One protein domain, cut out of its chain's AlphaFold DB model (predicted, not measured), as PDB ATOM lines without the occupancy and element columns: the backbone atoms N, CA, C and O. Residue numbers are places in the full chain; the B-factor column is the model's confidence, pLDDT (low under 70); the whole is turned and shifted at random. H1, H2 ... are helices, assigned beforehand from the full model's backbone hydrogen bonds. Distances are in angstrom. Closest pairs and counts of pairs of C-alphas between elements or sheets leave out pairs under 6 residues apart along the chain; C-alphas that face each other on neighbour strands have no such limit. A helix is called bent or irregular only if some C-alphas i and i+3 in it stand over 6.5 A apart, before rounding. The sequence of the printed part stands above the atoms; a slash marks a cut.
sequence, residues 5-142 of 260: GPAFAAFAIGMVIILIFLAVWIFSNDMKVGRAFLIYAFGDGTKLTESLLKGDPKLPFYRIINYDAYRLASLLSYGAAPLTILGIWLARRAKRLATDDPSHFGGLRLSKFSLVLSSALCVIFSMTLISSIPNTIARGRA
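AT A GLANCE: This is residues 5 to 142 of the 260 residues of an uncharacterized protein of Acidobacteria bacterium (UniProt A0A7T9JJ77). Helices H1, H4 and H5a make an up-and-down bundle; H2 and H3 form a head beyond one end, and residues 137 to 142 stick out. The 138 printed residues hold five named helices, class all helix. The whole is loose, radius of gyration of the C-alphas 19.5 A, spans 60 by 46 by 15 A.

IN THESE COORDINATES: Find C-alpha 5 at (-2.913, 77.379, 26.437); H1 runs 31.8 A to residue 27. H2, 32 to 45, is irregular, C-alphas 41 and 44 being 9.5 A apart; H3 is 47 to 55, H4 69 to 100. H5, one helix by hydrogen bonds, is bent, C-alphas 131 and 134 being 7.0 A apart: its arms are H5a, residues 108 to 131, and H5b, residues 134 to 142, with C-alpha 142 at (-51.313, 73.887, 30.227).

HOW THE PARTS SIT: H4 touches H1, closest C-alphas Ala 10 and Gly 87, 5.0 A, and forms a hairpin with H5a. Every O i to N i+4 pair is within hydrogen-bond range except in H2, 8 of 10, and H4, 25 of 28.

THE WHOLE: The link H3 to H4 is long; residues 64 to 67 have pLDDT under 70.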
ATOM      1  N   GLY A   5      -1.950  78.428  26.073       83.56
ATOM      2  CA  GLY A   5      -2.913  77.379  26.437       83.56
ATOM      3  C   GLY A   5      -4.150  77.852  27.214       83.56
ATOM      4  O   GLY A   5      -5.261  77.662  26.721       83.56
ATOM      5  N   PRO A   6      -4.008  78.514  28.379       85.44
ATOM      6  CA  PRO A   6      -5.161  78.921  29.185       85.44
ATOM      7  C   PRO A   6      -6.054  79.981  28.520       85.44
ATOM      8  O   PRO A   6      -7.278  79.918  28.632       85.44
ATOM      9  N   ALA A   7      -5.461  80.948  27.810       85.06
ATOM     10  CA  ALA A   7      -6.211  82.003  27.127       85.06
ATOM     11  C   ALA A   7      -6.981  81.450  25.919       85.06
ATOM     12  O   ALA A   7      -8.137  81.818  25.702       85.06
ATOM     13  N   PHE A   8      -6.359  80.533  25.172       91.44
ATOM     14  CA  PHE A   8      -6.995  79.848  24.050       91.44
ATOM     15  C   PHE A   8      -8.137  78.939  24.516       91.44
ATOM     16  O   PHE A   8      -9.210  78.979  23.927       91.44
ATOM     17  N   ALA A   9      -7.957  78.195  25.613       90.19
ATOM     18  CA  ALA A   9      -9.009  77.355  26.185       90.19
ATOM     19  C   ALA A   9     -10.247  78.171  26.600       90.19
ATOM     20  O   ALA A   9     -11.370  77.801  26.260       90.19
ATOM     21  N   ALA A  10     -10.057  79.312  27.275       86.50
ATOM     22  CA  ALA A  10     -11.164  80.192  27.659       86.50
ATOM     23  C   ALA A  10     -11.924  80.742  26.437       86.50
ATOM     24  O   ALA A  10     -13.155  80.770  26.424       86.50
ATOM     25  N   PHE A  11     -11.197  81.151  25.394       91.50
ATOM     26  CA  PHE A  11     -11.797  81.607  24.140       91.50
ATOM     27  C   PHE A  11     -12.547  80.480  23.413       91.50
ATOM     28  O   PHE A  11     -13.683  80.678  22.983       91.50
ATOM     29  N   ALA A  12     -11.946  79.290  23.333       92.62
ATOM     30  CA  ALA A  12     -12.543  78.117  22.704       92.62
ATOM     31  C   ALA A  12     -13.869  77.734  23.370       92.62
ATOM     32  O   ALA A  12     -14.834  77.462  22.669       92.62
ATOM     33  N   ILE A  13     -13.958  77.799  24.702       92.38
ATOM     34  CA  ILE A  13     -15.208  77.561  25.440       92.38
ATOM     35  C   ILE A  13     -16.299  78.545  25.008       92.38
ATOM     36  O   ILE A  13     -17.401  78.119  24.672       92.38
ATOM     37  N   GLY A  14     -15.999  79.847  24.961       89.81
ATOM     38  CA  GLY A  14     -16.961  80.856  24.501       89.81
ATOM     39  C   GLY A  14     -17.441  80.604  23.068       89.81
ATOM     40  O   GLY A  14     -18.640  80.641  22.803       89.81
ATOM     41  N   MET A  15     -16.517  80.274  22.161       94.00
ATOM     42  CA  MET A  15     -16.839  79.945  20.769       94.00
ATOM     43  C   MET A  15     -17.672  78.670  20.642       94.00
ATOM     44  O   MET A  15     -18.633  78.647  19.880       94.00
ATOM     45  N   VAL A  16     -17.346  77.623  21.402       94.19
ATOM     46  CA  VAL A  16     -18.098  76.363  21.411       94.19
ATOM     47  C   VAL A  16     -19.531  76.595  21.884       94.19
ATOM     48  O   VAL A  16     -20.447  76.093  21.244       94.19
ATOM     49  N   ILE A  17     -19.756  77.405  22.927       91.25
ATOM     50  CA  ILE A  17     -21.117  77.764  23.366       91.25
ATOM     51  C   ILE A  17     -21.897  78.430  22.230       91.25
ATOM     52  O   ILE A  17     -23.037  78.051  21.970       91.25
ATOM     53  N   ILE A  18     -21.288  79.402  21.543       91.94
ATOM     54  CA  ILE A  18     -21.932  80.123  20.435       91.94
ATOM     55  C   ILE A  18     -22.253  79.164  19.284       91.94
ATOM     56  O   ILE A  18     -23.369  79.176  18.774       91.94
ATOM     57  N   LEU A  19     -21.305  78.311  18.893       93.56
ATOM     58  CA  LEU A  19     -21.496  77.351  17.807       93.56
ATOM     59  C   LEU A  19     -22.564  76.310  18.145       93.56
ATOM     60  O   LEU A  19     -23.411  76.028  17.301       93.56
ATOM     61  N   ILE A  20     -22.570  75.778  19.371       91.94
ATOM     62  CA  ILE A  20     -23.606  74.849  19.838       91.94
ATOM     63  C   ILE A  20     -24.968  75.543  19.834       91.94
ATOM     64  O   ILE A  20     -25.936  74.969  19.344       91.94
ATOM     65  N   PHE A  21     -25.049  76.781  20.328       88.06
ATOM     66  CA  PHE A  21     -26.290  77.549  20.311       88.06
ATOM     67  C   PHE A  21     -26.816  77.747  18.886       88.06
ATOM     68  O   PHE A  21     -27.979  77.457  18.620       88.06
ATOM     69  N   LEU A  22     -25.958  78.181  17.957       86.50
ATOM     70  CA  LEU A  22     -26.325  78.371  16.553       86.50
ATOM     71  C   LEU A  22     -26.741  77.056  15.890       86.50
ATOM     72  O   LEU A  22     -27.753  77.022  15.196       86.50
ATOM     73  N   ALA A  23     -26.009  75.966  16.133       88.25
ATOM     74  CA  ALA A  23     -26.345  74.652  15.600       88.25
ATOM     75  C   ALA A  23     -27.716  74.188  16.112       88.25
ATOM     76  O   ALA A  23     -28.595  73.879  15.311       88.25
ATOM     77  N   VAL A  24     -27.942  74.211  17.429       87.50
ATOM     78  CA  VAL A  24     -29.234  73.836  18.023       87.50
ATOM     79  C   VAL A  24     -30.357  74.725  17.492       87.50
ATOM     80  O   VAL A  24     -31.421  74.214  17.153       87.50
ATOM     81  N   TRP A  25     -30.128  76.031  17.351       83.06
ATOM     82  CA  TRP A  25     -31.121  76.955  16.806       83.06
ATOM     83  C   TRP A  25     -31.488  76.656  15.347       83.06
ATOM     84  O   TRP A  25     -32.668  76.670  14.995       83.06
ATOM     85  N   ILE A  26     -30.501  76.328  14.510       83.62
ATOM     86  CA  ILE A  26     -30.717  75.980  13.100       83.62
ATOM     87  C   ILE A  26     -31.436  74.631  12.968       83.62
ATOM     88  O   ILE A  26     -32.401  74.523  12.208       83.62
ATOM     89  N   PHE A  27     -30.978  73.607  13.693       83.69
ATOM     90  CA  PHE A  27     -31.472  72.238  13.533       83.69
ATOM     91  C   PHE A  27     -32.796  71.979  14.251       83.69
ATOM     92  O   PHE A  27     -33.608  71.212  13.743       83.69
ATOM     93  N   SER A  28     -33.064  72.636  15.383       80.00
ATOM     94  CA  SER A  28     -34.295  72.400  16.147       80.00
ATOM     95  C   SER A  28     -35.563  72.928  15.465       80.00
ATOM     96  O   SER A  28     -36.655  72.584  15.905       80.00
ATOM     97  N   ASN A  29     -35.446  73.758  14.426       75.69
ATOM     98  CA  ASN A  29     -36.590  74.330  13.713       75.69
ATOM     99  C   ASN A  29     -36.726  73.740  12.298       75.69
ATOM    100  O   ASN A  29     -36.860  74.485  11.330       75.69
ATOM    101  N   ASP A  30     -36.588  72.417  12.150       78.38
ATOM    102  CA  ASP A  30     -36.673  71.688  10.868       78.38
ATOM    103  C   ASP A  30     -35.841  72.322   9.733       78.38
ATOM    104  O   ASP A  30     -36.269  72.400   8.573       78.38
ATOM    105  N   MET A  31     -34.684  72.902  10.074       80.81
ATOM    106  CA  MET A  31     -33.854  73.720   9.180       80.81
ATOM    107  C   MET A  31     -34.571  74.918   8.525       80.81
ATOM    108  O   MET A  31     -34.010  75.539   7.628       80.81
ATOM    109  N   LYS A  32     -35.794  75.284   8.926       81.94
ATOM    110  CA  LYS A  32     -36.537  76.444   8.396       81.94
ATOM    111  C   LYS A  32     -35.763  77.736   8.632       81.94
ATOM    112  O   LYS A  32     -35.628  78.537   7.714       81.94
ATOM    113  N   VAL A  33     -35.172  77.880   9.822       80.38
ATOM    114  CA  VAL A  33     -34.277  78.998  10.176       80.38
ATOM    115  C   VAL A  33     -33.083  79.046   9.232       80.38
ATOM    116  O   VAL A  33     -32.810  80.089   8.649       80.38
ATOM    117  N   GLY A  34     -32.402  77.912   9.040       83.44
ATOM    118  CA  GLY A  34     -31.246  77.824   8.147       83.44
ATOM    119  C   GLY A  34     -31.605  78.143   6.695       83.44
ATOM    120  O   GLY A  34     -30.918  78.925   6.052       83.44
ATOM    121  N   ARG A  35     -32.717  77.599   6.192       86.19
ATOM    122  CA  ARG A  35     -33.208  77.836   4.827       86.19
ATOM    123  C   ARG A  35     -33.578  79.297   4.595       86.19
ATOM    124  O   ARG A  35     -33.147  79.884   3.610       86.19
ATOM    125  N   ALA A  36     -34.328  79.892   5.517       86.31
ATOM    126  CA  ALA A  36     -34.724  81.288   5.413       86.31
ATOM    127  C   ALA A  36     -33.522  82.238   5.592       86.31
ATOM    128  O   ALA A  36     -33.427  83.241   4.891       86.31
ATOM    129  N   PHE A  37     -32.547  81.882   6.439       85.19
ATOM    130  CA  PHE A  37     -31.273  82.599   6.539       85.19
ATOM    131  C   PHE A  37     -30.457  82.524   5.241       85.19
ATOM    132  O   PHE A  37     -29.917  83.538   4.818       85.19
ATOM    133  N   LEU A  38     -30.390  81.361   4.581       88.06
ATOM    134  CA  LEU A  38     -29.711  81.219   3.287       88.06
ATOM    135  C   LEU A  38     -30.359  82.090   2.206       88.06
ATOM    136  O   LEU A  38     -29.641  82.747   1.459       88.06
ATOM    137  N   ILE A  39     -31.692  82.142   2.155       88.56
ATOM    138  CA  ILE A  39     -32.422  83.023   1.230       88.56
ATOM    139  C   ILE A  39     -32.140  84.493   1.558       88.56
ATOM    140  O   ILE A  39     -31.853  85.273   0.660       88.56
ATOM    141  N   TYR A  40     -32.134  84.874   2.836       87.31
ATOM    142  CA  TYR A  40     -31.795  86.241   3.238       87.31
ATOM    143  C   TYR A  40     -30.344  86.621   2.891       87.31
ATOM    144  O   TYR A  40     -30.087  87.732   2.437       87.31
ATOM    145  N   ALA A  41     -29.389  85.708   3.093       89.62
ATOM    146  CA  ALA A  41     -27.965  85.967   2.891       89.62
ATOM    147  C   ALA A  41     -27.544  85.960   1.413       89.62
ATOM    148  O   ALA A  41     -26.698  86.759   1.018       89.62
ATOM    149  N   PHE A  42     -28.105  85.055   0.605       92.19
ATOM    150  CA  PHE A  42     -27.714  84.851  -0.796       92.19
ATOM    151  C   PHE A  42     -28.750  85.361  -1.811       92.19
ATOM    152  O   PHE A  42     -28.460  85.402  -3.008       92.19
ATOM    153  N   GLY A  43     -29.942  85.757  -1.356       89.25
ATOM    154  CA  GLY A  43     -31.065  86.147  -2.209       89.25
ATOM    155  C   GLY A  43     -31.614  84.995  -3.056       89.25
ATOM    156  O   GLY A  43     -31.243  83.829  -2.898       89.25
ATOM    157  N   ASP A  44     -32.460  85.330  -4.027       88.00
ATOM    158  CA  ASP A  44     -33.094  84.352  -4.928       88.00
ATOM    159  C   ASP A  44     -32.212  84.001  -6.144       88.00
ATOM    160  O   ASP A  44     -32.618  83.260  -7.034       88.00
ATOM    161  N   GLY A  45     -30.982  84.527  -6.198       87.94
ATOM    162  CA  GLY A  45     -30.102  84.431  -7.366       87.94
ATOM    163  C   GLY A  45     -29.356  83.103  -7.524       87.94
ATOM    164  O   GLY A  45     -28.653  82.918  -8.517       87.94
ATOM    165  N   THR A  46     -29.462  82.175  -6.568       94.06
ATOM    166  CA  THR A  46     -28.729  80.900  -6.613       94.06
ATOM    167  C   THR A  46     -29.669  79.728  -6.881       94.06
ATOM    168  O   THR A  46     -30.768  79.659  -6.338       94.06
ATOM    169  N   LYS A  47     -29.211  78.729  -7.652       94.75
ATOM    170  CA  LYS A  47     -29.979  77.484  -7.883       94.75
ATOM    171  C   LYS A  47     -30.374  76.786  -6.573       94.75
ATOM    172  O   LYS A  47     -31.401  76.115  -6.507       94.75
ATOM    173  N   LEU A  48     -29.560  76.952  -5.525       91.50
ATOM    174  CA  LEU A  48     -29.835  76.411  -4.199       91.50
ATOM    175  C   LEU A  48     -31.042  77.113  -3.564       91.50
ATOM    176  O   LEU A  48     -31.982  76.433  -3.163       91.50
ATOM    177  N   THR A  49     -31.067  78.447  -3.522       90.81
ATOM    178  CA  THR A  49     -32.185  79.203  -2.931       90.81
ATOM    179  C   THR A  49     -33.476  79.056  -3.734       90.81
ATOM    180  O   THR A  49     -34.539  78.889  -3.138       90.81
ATOM    181  N   GLU A  50     -33.389  78.963  -5.063       93.00
ATOM    182  CA  GLU A  50     -34.546  78.688  -5.924       93.00
ATOM    183  C   GLU A  50     -35.177  77.315  -5.630       93.00
ATOM    184  O   GLU A  50     -36.399  77.188  -5.537       93.00
ATOM    185  N   SER A  51     -34.359  76.271  -5.437       93.69
ATOM    186  CA  SER A  51     -34.879  74.936  -5.102       93.69
ATOM    187  C   SER A  51     -35.528  74.887  -3.713       93.69
ATOM    188  O   SER A  51     -36.545  74.217  -3.536       93.69
ATOM    189  N   LEU A  52     -35.003  75.652  -2.749       90.44
ATOM    190  CA  LEU A  52     -35.608  75.804  -1.424       90.44
ATOM    191  C   LEU A  52     -36.960  76.530  -1.485       90.44
ATOM    192  O   LEU A  52     -37.914  76.066  -0.861       90.44
ATOM    193  N   LEU A  53     -37.066  77.616  -2.261       91.31
ATOM    194  CA  LEU A  53     -38.314  78.365  -2.456       91.31
ATOM    195  C   LEU A  53     -39.385  77.558  -3.193       91.31
ATOM    196  O   LEU A  53     -40.561  77.666  -2.864       91.31
ATOM    197  N   LYS A  54     -38.993  76.706  -4.149       93.50
ATOM    198  CA  LYS A  54     -39.927  75.767  -4.791       93.50
ATOM    199  C   LYS A  54     -40.507  74.761  -3.795       93.50
ATOM    200  O   LYS A  54     -41.670  74.394  -3.922       93.50
ATOM    201  N   GLY A  55     -39.713  74.328  -2.813       91.19
ATOM    202  CA  GLY A  55     -40.164  73.423  -1.752       91.19
ATOM    203  C   GLY A  55     -41.060  74.092  -0.705       91.19
ATOM    204  O   GLY A  55     -41.994  73.463  -0.215       91.19
ATOM    205  N   ASP A  56     -40.792  75.354  -0.357       88.81
ATOM    206  CA  ASP A  56     -41.632  76.148   0.547       88.81
ATOM    207  C   ASP A  56     -41.616  77.641   0.144       88.81
ATOM    208  O   ASP A  56     -40.726  78.396   0.554       88.81
ATOM    209  N   PRO A  57     -42.612  78.111  -0.632       91.19
ATOM    210  CA  PRO A  57     -42.651  79.490  -1.120       91.19
ATOM    211  C   PRO A  57     -42.925  80.509  -0.008       91.19
ATOM    212  O   PRO A  57     -42.778  81.710  -0.221       91.19
ATOM    213  N   LYS A  58     -43.311  80.058   1.195       88.38
ATOM    214  CA  LYS A  58     -43.543  80.941   2.344       88.38
ATOM    215  C   LYS A  58     -42.260  81.256   3.118       88.38
ATOM    216  O   LYS A  58     -42.315  82.055   4.053       88.38
ATOM    217  N   LEU A  59     -41.115  80.685   2.723       84.81
ATOM    218  CA  LEU A  59     -39.830  80.846   3.410       84.81
ATOM    219  C   LEU A  59     -39.443  82.301   3.755       84.81
ATOM    220  O   LEU A  59     -39.043  82.529   4.900       84.81
ATOM    221  N   PRO A  60     -39.600  83.290   2.852       83.88
ATOM    222  CA  PRO A  60     -39.246  84.685   3.136       83.88
ATOM    223  C   PRO A  60     -40.128  85.348   4.201       83.88
ATOM    224  O   PRO A  60     -39.728  86.334   4.816       83.88
ATOM    225  N   PHE A  61     -41.333  84.818   4.428       84.44
ATOM    226  CA  PHE A  61     -42.314  85.400   5.342       84.44
ATOM    227  C   PHE A  61     -42.232  84.827   6.759       84.44
ATOM    228  O   PHE A  61     -42.902  85.339   7.664       84.44
ATOM    229  N   TYR A  62     -41.430  83.783   6.996       79.56
ATOM    230  CA  TYR A  62     -41.242  83.291   8.355       79.56
ATOM    231  C   TYR A  62     -40.560  84.361   9.204       79.56
ATOM    232  O   TYR A  62     -39.481  84.857   8.896       79.56
ATOM    233  N   ARG A  63     -41.163  84.678  10.350       73.19
ATOM    234  CA  ARG A  63     -40.518  85.483  11.390       73.19
ATOM    235  C   ARG A  63     -39.551  84.597  12.173       73.19
ATOM    236  O   ARG A  63     -39.845  84.172  13.287       73.19
ATOM    237  N   ILE A  64     -38.401  84.319  11.558       65.12
ATOM    238  CA  ILE A  64     -37.331  83.414  12.024       65.12
ATOM    239  C   ILE A  64     -36.915  83.691  13.483       65.12
ATOM    240  O   ILE A  64     -36.526  82.780  14.212       65.12
ATOM    241  N   ILE A  65     -37.018  84.949  13.920       60.53
ATOM    242  CA  ILE A  65     -36.477  85.424  15.198       60.53
ATOM    243  C   ILE A  65     -37.457  85.227  16.372       60.53
ATOM    244  O   ILE A  65     -37.017  85.049  17.505       60.53
ATOM    245  N   ASN A  66     -38.776  85.201  16.143       59.50
ATOM    246  CA  ASN A  66     -39.708  85.547  17.226       59.50
ATOM    247  C   ASN A  66     -40.217  84.399  18.104       59.50
ATOM    248  O   ASN A  66     -40.616  84.686  19.228       59.50
ATOM    249  N   TYR A  67     -40.236  83.138  17.654       56.25
ATOM    250  CA  TYR A  67     -40.982  82.106  18.404       56.25
ATOM    251  C   TYR A  67     -40.141  81.003  19.058       56.25
ATOM    252  O   TYR A  67     -40.496  80.552  20.146       56.25
ATOM    253  N   ASP A  68     -39.002  80.609  18.475       70.38
ATOM    254  CA  ASP A  68     -38.239  79.451  18.980       70.38
ATOM    255  C   ASP A  68     -36.860  79.786  19.552       70.38
ATOM    256  O   ASP A  68     -36.375  79.083  20.440       70.38
ATOM    257  N   ALA A  69     -36.250  80.897  19.127       73.06
ATOM    258  CA  ALA A  69     -34.930  81.303  19.614       73.06
ATOM    259  C   ALA A  69     -34.923  81.477  21.139       73.06
ATOM    260  O   ALA A  69     -34.015  81.012  21.821       73.06
ATOM    261  N   TYR A  70     -35.983  82.076  21.685       77.31
ATOM    262  CA  TYR A  70     -36.123  82.294  23.120       77.31
ATOM    263  C   TYR A  70     -36.291  80.985  23.907       77.31
ATOM    264  O   TYR A  70     -35.662  80.784  24.947       77.31
ATOM    265  N   ARG A  71     -37.091  80.045  23.386       79.94
ATOM    266  CA  ARG A  71     -37.276  78.724  24.000       79.94
ATOM    267  C   ARG A  71     -35.969  77.935  23.994       79.94
ATOM    268  O   ARG A  71     -35.598  77.376  25.023       79.94
ATOM    269  N   LEU A  72     -35.265  77.912  22.870       82.44
ATOM    270  CA  LEU A  72     -33.990  77.211  22.757       82.44
ATOM    271  C   LEU A  72     -32.916  77.871  23.614       82.44
ATOM    272  O   LEU A  72     -32.199  77.163  24.312       82.44
ATOM    273  N   ALA A  73     -32.870  79.203  23.666       82.38
ATOM    274  CA  ALA A  73     -32.001  79.927  24.585       82.38
ATOM    275  C   ALA A  73     -32.284  79.554  26.043       82.38
ATOM    276  O   ALA A  73     -31.336  79.312  26.785       82.38
ATOM    277  N   SER A  74     -33.554  79.433  26.447       86.19
ATOM    278  CA  SER A  74     -33.901  78.996  27.806       86.19
ATOM    279  C   SER A  74     -33.436  77.565  28.094       86.19
ATOM    280  O   SER A  74     -32.792  77.328  29.111       86.19
ATOM    281  N   LEU A  75     -33.655  76.617  27.177       87.31
ATOM    282  CA  LEU A  75     -33.214  75.230  27.348       87.31
ATOM    283  C   LEU A  75     -31.684  75.135  27.425       87.31
ATOM    284  O   LEU A  75     -31.131  74.460  28.289       87.31
ATOM    285  N   LEU A  76     -31.001  75.841  26.529       88.06
ATOM    286  CA  LEU A  76     -29.551  75.802  26.403       88.06
ATOM    287  C   LEU A  76     -28.865  76.569  27.539       88.06
ATOM    288  O   LEU A  76     -27.757  76.205  27.926       88.06
ATOM    289  N   SER A  77     -29.535  77.568  28.130       90.00
ATOM    290  CA  SER A  77     -29.022  78.333  29.273       90.00
ATOM    291  C   SER A  77     -28.720  77.459  30.491       90.00
ATOM    292  O   SER A  77     -27.729  77.722  31.168       90.00
ATOM    293  N   TYR A  78     -29.472  76.373  30.719       88.69
ATOM    294  CA  TYR A  78     -29.204  75.437  31.819       88.69
ATOM    295  C   TYR A  78     -27.804  74.809  31.732       88.69
ATOM    296  O   TYR A  78     -27.151  74.622  32.755       88.69
ATOM    297  N   GLY A  79     -27.318  74.524  30.518       89.75
ATOM    298  CA  GLY A  79     -25.962  74.012  30.289       89.75
ATOM    299  C   GLY A  79     -24.930  75.109  30.012       89.75
ATOM    300  O   GLY A  79     -23.788  75.025  30.459       89.75
ATOM    301  N   ALA A  80     -25.316  76.167  29.299       90.56
ATOM    302  CA  ALA A  80     -24.406  77.237  28.911       90.56
ATOM    303  C   ALA A  80     -24.033  78.152  30.079       90.56
ATOM    304  O   ALA A  80     -22.882  78.571  30.154       90.56
ATOM    305  N   ALA A  81     -24.942  78.431  31.018       90.31
ATOM    306  CA  ALA A  81     -24.649  79.267  32.181       90.31
ATOM    307  C   ALA A  81     -23.452  78.738  33.004       90.31
ATOM    308  O   ALA A  81     -22.472  79.481  33.134       90.31
ATOM    309  N   PRO A  82     -23.417  77.474  33.475       93.06
ATOM    310  CA  PRO A  82     -22.245  76.963  34.189       93.06
ATOM    311  C   PRO A  82     -20.986  76.943  33.308       93.06
ATOM    312  O   PRO A  82     -19.891  77.243  33.791       93.06
ATOM    313  N   LEU A  83     -21.125  76.688  32.001       92.94
ATOM    314  CA  LEU A  83     -19.999  76.720  31.065       92.94
ATOM    315  C   LEU A  83     -19.413  78.136  30.901       92.94
ATOM    316  O   LEU A  83     -18.195  78.301  30.827       92.94
ATOM    317  N   THR A  84     -20.251  79.179  30.899       93.38
ATOM    318  CA  THR A  84     -19.783  80.577  30.870       93.38
ATOM    319  C   THR A  84     -19.057  80.962  32.155       93.38
ATOM    320  O   THR A  84     -18.036  81.645  32.083       93.38
ATOM    321  N   ILE A  85     -19.506  80.473  33.319       94.69
ATOM    322  CA  ILE A  85     -18.819  80.682  34.605       94.69
ATOM    323  C   ILE A  85     -17.427  80.039  34.574       94.69
ATOM    324  O   ILE A  85     -16.444  80.678  34.961       94.69
ATOM    325  N   LEU A  86     -17.316  78.817  34.038       93.69
ATOM    326  CA  LEU A  86     -16.032  78.148  33.807       93.69
ATOM    327  C   LEU A  86     -15.127  78.978  32.876       93.69
ATOM    328  O   LEU A  86     -13.946  79.171  33.169       93.69
ATOM    329  N   GLY A  87     -15.684  79.519  31.788       92.44
ATOM    330  CA  GLY A  87     -14.977  80.407  30.860       92.44
ATOM    331  C   GLY A  87     -14.440  81.672  31.539       92.44
ATOM    332  O   GLY A  87     -13.265  82.005  31.378       92.44
ATOM    333  N   ILE A  88     -15.253  82.328  32.376       95.50
ATOM    334  CA  ILE A  88     -14.845  83.495  33.178       95.50
ATOM    335  C   ILE A  88     -13.708  83.120  34.135       95.50
ATOM    336  O   ILE A  88     -12.730  83.863  34.254       95.50
ATOM    337  N   TRP A  89     -13.810  81.974  34.813       95.69
ATOM    338  CA  TRP A  89     -12.774  81.497  35.730       95.69
ATOM    339  C   TRP A  89     -11.446  81.240  35.004       95.69
ATOM    340  O   TRP A  89     -10.403  81.745  35.435       95.69
ATOM    341  N   LEU A  90     -11.478  80.550  33.859       93.75
ATOM    342  CA  LEU A  90     -10.294  80.298  33.033       93.75
ATOM    343  C   LEU A  90      -9.692  81.590  32.476       93.75
ATOM    344  O   LEU A  90      -8.473  81.753  32.512       93.75
ATOM    345  N   ALA A  91     -10.516  82.537  32.022       93.19
ATOM    346  CA  ALA A  91     -10.048  83.827  31.523       93.19
ATOM    347  C   ALA A  91      -9.379  84.660  32.631       93.19
ATOM    348  O   ALA A  91      -8.309  85.237  32.419       93.19
ATOM    349  N   ARG A  92      -9.954  84.673  33.845       94.31
ATOM    350  CA  ARG A  92      -9.340  85.307  35.026       94.31
ATOM    351  C   ARG A  92      -8.003  84.659  35.378       94.31
ATOM    352  O   ARG A  92      -7.038  85.376  35.634       94.31
ATOM    353  N   ARG A  93      -7.930  83.324  35.355       93.50
ATOM    354  CA  ARG A  93      -6.690  82.575  35.602       93.50
ATOM    355  C   ARG A  93      -5.625  82.877  34.547       93.50
ATOM    356  O   ARG A  93      -4.487  83.155  34.908       93.50
ATOM    357  N   ALA A  94      -5.996  82.886  33.267       92.25
ATOM    358  CA  ALA A  94      -5.095  83.209  32.162       92.25
ATOM    359  C   ALA A  94      -4.544  84.639  32.267       92.25
ATOM    360  O   ALA A  94      -3.353  84.854  32.061       92.25
ATOM    361  N   LYS A  95      -5.393  85.606  32.643       94.88
ATOM    362  CA  LYS A  95      -4.980  86.997  32.862       94.88
ATOM    363  C   LYS A  95      -3.947  87.117  33.988       94.88
ATOM    364  O   LYS A  95      -2.982  87.852  33.816       94.88
ATOM    365  N   ARG A  96      -4.153  86.418  35.115       93.88
ATOM    366  CA  ARG A  96      -3.195  86.401  36.238       93.88
ATOM    367  C   ARG A  96      -1.845  85.840  35.790       93.88
ATOM    368  O   ARG A  96      -0.868  86.570  35.814       93.88
ATOM    369  N   LEU A  97      -1.833  84.639  35.204       92.69
ATOM    370  CA  LEU A  97      -0.603  83.995  34.715       92.69
ATOM    371  C   LEU A  97       0.171  84.841  33.689       92.69
ATOM    372  O   LEU A  97       1.392  84.893  33.737       92.69
ATOM    373  N   ALA A  98      -0.526  85.525  32.776       92.75
ATOM    374  CA  ALA A  98       0.112  86.403  31.791       92.75
ATOM    375  C   ALA A  98       0.658  87.714  32.388       92.75
ATOM    376  O   ALA A  98       1.457  88.387  31.740       92.75
ATOM    377  N   THR A  99       0.187  88.106  33.576       93.69
ATOM    378  CA  THR A  99       0.680  89.289  34.298       93.69
ATOM    379  C   THR A  99       1.858  88.918  35.196       93.69
ATOM    380  O   THR A  99       2.830  89.663  35.234       93.69
ATOM    381  N   ASP A 100       1.775  87.764  35.864       95.31
ATOM    382  CA  ASP A 100       2.783  87.292  36.815       95.31
ATOM    383  C   ASP A 100       4.051  86.791  36.092       95.31
ATOM    384  O   ASP A 100       5.156  87.155  36.482       95.31
ATOM    385  N   ASP A 101       3.901  86.045  34.984       93.62
ATOM    386  CA  ASP A 101       5.011  85.427  34.237       93.62
ATOM    387  C   ASP A 101       4.958  85.734  32.719       93.62
ATOM    388  O   ASP A 101       4.722  84.841  31.887       93.62
ATOM    389  N   PRO A 102       5.214  86.990  32.300       90.19
ATOM    390  CA  PRO A 102       5.076  87.414  30.901       90.19
ATOM    391  C   PRO A 102       6.069  86.731  29.943       90.19
ATOM    392  O   PRO A 102       5.827  86.672  28.738       90.19
ATOM    393  N   SER A 103       7.183  86.195  30.454       91.81
ATOM    394  CA  SER A 103       8.180  85.462  29.659       91.81
ATOM    395  C   SER A 103       7.700  84.073  29.224       91.81
ATOM    396  O   SER A 103       8.091  83.587  28.160       91.81
ATOM    397  N   HIS A 104       6.818  83.443  30.007       88.81
ATOM    398  CA  HIS A 104       6.325  82.085  29.762       88.81
ATOM    399  C   HIS A 104       4.905  82.067  29.182       88.81
ATOM    400  O   HIS A 104       4.576  81.180  28.383       88.81
ATOM    401  N   PHE A 105       4.077  83.055  29.537       87.38
ATOM    402  CA  PHE A 105       2.672  83.133  29.145       87.38
ATOM    403  C   PHE A 105       2.374  84.402  28.343       87.38
ATOM    404  O   PHE A 105       2.581  85.524  28.792       87.38
ATOM    405  N   GLY A 106       1.840  84.208  27.136       86.56
ATOM    406  CA  GLY A 106       1.397  85.289  26.257       86.56
ATOM    407  C   GLY A 106      -0.125  85.442  26.244       86.56
ATOM    408  O   GLY A 106      -0.858  84.753  26.949       86.56
ATOM    409  N   GLY A 107      -0.629  86.320  25.372       88.44
ATOM    410  CA  GLY A 107      -2.065  86.373  25.068       88.44
ATOM    411  C   GLY A 107      -2.909  87.245  26.001       88.44
ATOM    412  O   GLY A 107      -4.118  87.038  26.096       88.44
ATOM    413  N   LEU A 108      -2.329  88.266  26.641       91.00
ATOM    414  CA  LEU A 108      -3.068  89.194  27.510       91.00
ATOM    415  C   LEU A 108      -4.293  89.819  26.808       91.00
ATOM    416  O   LEU A 108      -5.375  89.874  27.392       91.00
ATOM    417  N   ARG A 109      -4.164  90.226  25.535       91.75
ATOM    418  CA  ARG A 109      -5.293  90.741  24.731       91.75
ATOM    419  C   ARG A 109      -6.392  89.692  24.541       91.75
ATOM    420  O   ARG A 109      -7.559  90.003  24.759       91.75
ATOM    421  N   LEU A 110      -6.013  88.454  24.216       91.94
ATOM    422  CA  LEU A 110      -6.951  87.343  24.047       91.94
ATOM    423  C   LEU A 110      -7.676  87.020  25.361       91.94
ATOM    424  O   LEU A 110      -8.884  86.828  25.344       91.94
ATOM    425  N   SER A 111      -6.972  87.041  26.499       89.75
ATOM    426  CA  SER A 111      -7.580  86.821  27.822       89.75
ATOM    427  C   SER A 111      -8.593  87.908  28.205       89.75
ATOM    428  O   SER A 111      -9.622  87.612  28.804       89.75
ATOM    429  N   LYS A 112      -8.337  89.173  27.832       93.62
ATOM    430  CA  LYS A 112      -9.295  90.272  28.025       93.62
ATOM    431  C   LYS A 112     -10.525  90.073  27.143       93.62
ATOM    432  O   LYS A 112     -11.639  90.214  27.634       93.62
ATOM    433  N   PHE A 113     -10.321  89.715  25.875       94.25
ATOM    434  CA  PHE A 113     -11.416  89.459  24.945       94.25
ATOM    435  C   PHE A 113     -12.285  88.280  25.396       94.25
ATOM    436  O   PHE A 113     -13.502  88.418  25.464       94.25
ATOM    437  N   SER A 114     -11.677  87.150  25.773       92.56
ATOM    438  CA  SER A 114     -12.420  85.982  26.258       92.56
ATOM    439  C   SER A 114     -13.158  86.272  27.562       92.56
ATOM    440  O   SER A 114     -14.299  85.851  27.706       92.56
ATOM    441  N   LEU A 115     -12.572  87.057  28.474       94.56
ATOM    442  CA  LEU A 115     -13.256  87.488  29.693       94.56
ATOM    443  C   LEU A 115     -14.509  88.316  29.379       94.56
ATOM    444  O   LEU A 115     -15.571  88.034  29.932       94.56
ATOM    445  N   VAL A 116     -14.390  89.310  28.489       96.19
ATOM    446  CA  VAL A 116     -15.524  90.141  28.056       96.19
ATOM    447  C   VAL A 116     -16.585  89.268  27.392       96.19
ATOM    448  O   VAL A 116     -17.743  89.316  27.800       96.19
ATOM    449  N   LEU A 117     -16.191  88.401  26.456       94.38
ATOM    450  CA  LEU A 117     -17.099  87.499  25.750       94.38
ATOM    451  C   LEU A 117     -17.848  86.565  26.710       94.38
ATOM    452  O   LEU A 117     -19.074  86.512  26.679       94.38
ATOM    453  N   SER A 118     -17.141  85.856  27.595       93.38
ATOM    454  CA  SER A 118     -17.772  84.948  28.557       93.38
ATOM    455  C   SER A 118     -18.658  85.693  29.556       93.38
ATOM    456  O   SER A 118     -19.710  85.174  29.918       93.38
ATOM    457  N   SER A 119     -18.283  86.910  29.970       95.00
ATOM    458  CA  SER A 119     -19.130  87.735  30.840       95.00
ATOM    459  C   SER A 119     -20.417  88.182  30.145       95.00
ATOM    460  O   SER A 119     -21.490  88.045  30.725       95.00
ATOM    461  N   ALA A 120     -20.334  88.623  28.887       95.81
ATOM    462  CA  ALA A 120     -21.498  89.011  28.099       95.81
ATOM    463  C   ALA A 120     -22.436  87.819  27.874       95.81
ATOM    464  O   ALA A 120     -23.635  87.928  28.119       95.81
ATOM    465  N   LEU A 121     -21.889  86.658  27.493       92.56
ATOM    466  CA  LEU A 121     -22.670  85.428  27.348       92.56
ATOM    467  C   LEU A 121     -23.339  85.029  28.668       92.56
ATOM    468  O   LEU A 121     -24.513  84.676  28.665       92.56
ATOM    469  N   CYS A 122     -22.629  85.123  29.795       94.88
ATOM    470  CA  CYS A 122     -23.184  84.809  31.110       94.88
ATOM    471  C   CYS A 122     -24.386  85.704  31.447       94.88
ATOM    472  O   CYS A 122     -25.424  85.192  31.865       94.88
ATOM    473  N   VAL A 123     -24.284  87.016  31.205       95.62
ATOM    474  CA  VAL A 123     -25.393  87.963  31.413       95.62
ATOM    475  C   VAL A 123     -26.579  87.622  30.512       95.62
ATOM    476  O   VAL A 123     -27.701  87.526  31.003       95.62
ATOM    477  N   ILE A 124     -26.335  87.372  29.221       91.56
ATOM    478  CA  ILE A 124     -27.387  87.029  28.256       91.56
ATOM    479  C   ILE A 124     -28.109  85.742  28.676       91.56
ATOM    480  O   ILE A 124     -29.331  85.752  28.804       91.56
ATOM    481  N   PHE A 125     -27.379  84.653  28.945       90.38
ATOM    482  CA  PHE A 125     -27.986  83.375  29.338       90.38
ATOM    483  C   PHE A 125     -28.678  83.436  30.701       90.38
ATOM    484  O   PHE A 125     -29.707  82.796  30.891       90.38
ATOM    485  N   SER A 126     -28.154  84.217  31.646       91.88
ATOM    486  CA  SER A 126     -28.813  84.404  32.944       91.88
ATOM    487  C   SER A 126     -30.130  85.163  32.782       91.88
ATOM    488  O   SER A 126     -31.148  84.776  33.353       91.88
ATOM    489  N   MET A 127     -30.138  86.217  31.961       92.75
ATOM    490  CA  MET A 127     -31.335  87.015  31.714       92.75
ATOM    491  C   MET A 127     -32.411  86.226  30.958       92.75
ATOM    492  O   MET A 127     -33.594  86.329  31.293       92.75
ATOM    493  N   THR A 128     -32.029  85.393  29.983       89.12
ATOM    494  CA  THR A 128     -32.978  84.504  29.293       89.12
ATOM    495  C   THR A 128     -33.525  83.425  30.221       89.12
ATOM    496  O   THR A 128     -34.726  83.163  30.188       89.12
ATOM    497  N   LEU A 129     -32.693  82.847  31.094       89.00
ATOM    498  CA  LEU A 129     -33.136  81.855  32.073       89.00
ATOM    499  C   LEU A 129     -34.192  82.450  33.007       89.00
ATOM    500  O   LEU A 129     -35.294  81.909  33.090       89.00
ATOM    501  N   ILE A 130     -33.901  83.595  33.632       92.12
ATOM    502  CA  ILE A 130     -34.811  84.258  34.582       92.12
ATOM    503  C   ILE A 130     -36.139  84.615  33.908       92.12
ATOM    504  O   ILE A 130     -37.207  84.304  34.432       92.12
ATOM    505  N   SER A 131     -36.085  85.222  32.722       90.94
ATOM    506  CA  SER A 131     -37.300  85.628  32.010       90.94
ATOM    507  C   SER A 131     -38.142  84.437  31.524       90.94
ATOM    508  O   SER A 131     -39.337  84.594  31.273       90.94
ATOM    509  N   SER A 132     -37.557  83.238  31.404       88.38
ATOM    510  CA  SER A 132     -38.256  82.059  30.874       88.38
ATOM    511  C   SER A 132     -39.109  81.322  31.908       88.38
ATOM    512  O   SER A 132     -40.013  80.578  31.521       88.38
ATOM    513  N   ILE A 133     -38.869  81.554  33.203       89.69
ATOM    514  CA  ILE A 133     -39.533  80.855  34.315       89.69
ATOM    515  C   ILE A 133     -41.071  80.968  34.261       89.69
ATOM    516  O   ILE A 133     -41.742  79.941  34.370       89.69
ATOM    517  N   PRO A 134     -41.685  82.149  34.036       92.06
ATOM    518  CA  PRO A 134     -43.145  82.246  33.974       92.06
ATOM    519  C   PRO A 134     -43.730  81.407  32.833       92.06
ATOM    520  O   PRO A 134     -44.731  80.711  33.003       92.06
ATOM    521  N   ASN A 135     -43.060  81.408  31.679       88.31
ATOM    522  CA  ASN A 135     -43.497  80.670  30.497       88.31
ATOM    523  C   ASN A 135     -43.367  79.154  30.678       88.31
ATOM    524  O   ASN A 135     -44.222  78.403  30.206       88.31
ATOM    525  N   THR A 136     -42.312  78.675  31.343       87.56
ATOM    526  CA  THR A 136     -42.154  77.242  31.629       87.56
ATOM    527  C   THR A 136     -43.212  76.758  32.615       87.56
ATOM    528  O   THR A 136     -43.805  75.703  32.383       87.56
ATOM    529  N   ILE A 137     -43.528  77.554  33.641       90.81
ATOM    530  CA  ILE A 137     -44.619  77.270  34.582       90.81
ATOM    531  C   ILE A 137     -45.963  77.239  33.846       90.81
ATOM    532  O   ILE A 137     -46.691  76.253  33.964       90.81
ATOM    533  N   ALA A 138     -46.276  78.255  33.035       89.94
ATOM    534  CA  ALA A 138     -47.528  78.325  32.278       89.94
ATOM    535  C   ALA A 138     -47.708  77.123  31.333       89.94
ATOM    536  O   ALA A 138     -48.772  76.508  31.297       89.94
ATOM    537  N   ARG A 139     -46.646  76.712  30.627       88.94
ATOM    538  CA  ARG A 139     -46.658  75.506  29.779       88.94
ATOM    539  C   ARG A 139     -46.849  74.227  30.586       88.94
ATOM    540  O   ARG A 139     -47.563  73.332  30.141       88.94
ATOM    541  N   GLY A 140     -46.221  74.135  31.758       90.88
ATOM    542  CA  GLY A 140     -46.423  73.022  32.683       90.88
ATOM    543  C   GLY A 140     -47.888  72.905  33.106       90.88
ATOM    544  O   GLY A 140     -48.459  71.817  33.021       90.88
ATOM    545  N   ARG A 141     -48.514  74.033  33.467       92.31
ATOM    546  CA  ARG A 141     -49.944  74.098  33.804       92.31
ATOM    547  C   ARG A 141     -50.822  73.686  32.626       92.31
ATOM    548  O   ARG A 141     -51.653  72.798  32.782       92.31
ATOM    549  N   ALA A 142     -50.571  74.233  31.438       91.31
ATOM    550  CA  ALA A 142     -51.313  73.887  30.227       91.31
ATOM    551  C   ALA A 142     -51.205  72.392  29.876       91.31
ATOM    552  O   ALA A 142     -52.199  71.767  29.514       91.31
TER     553      ALA A 142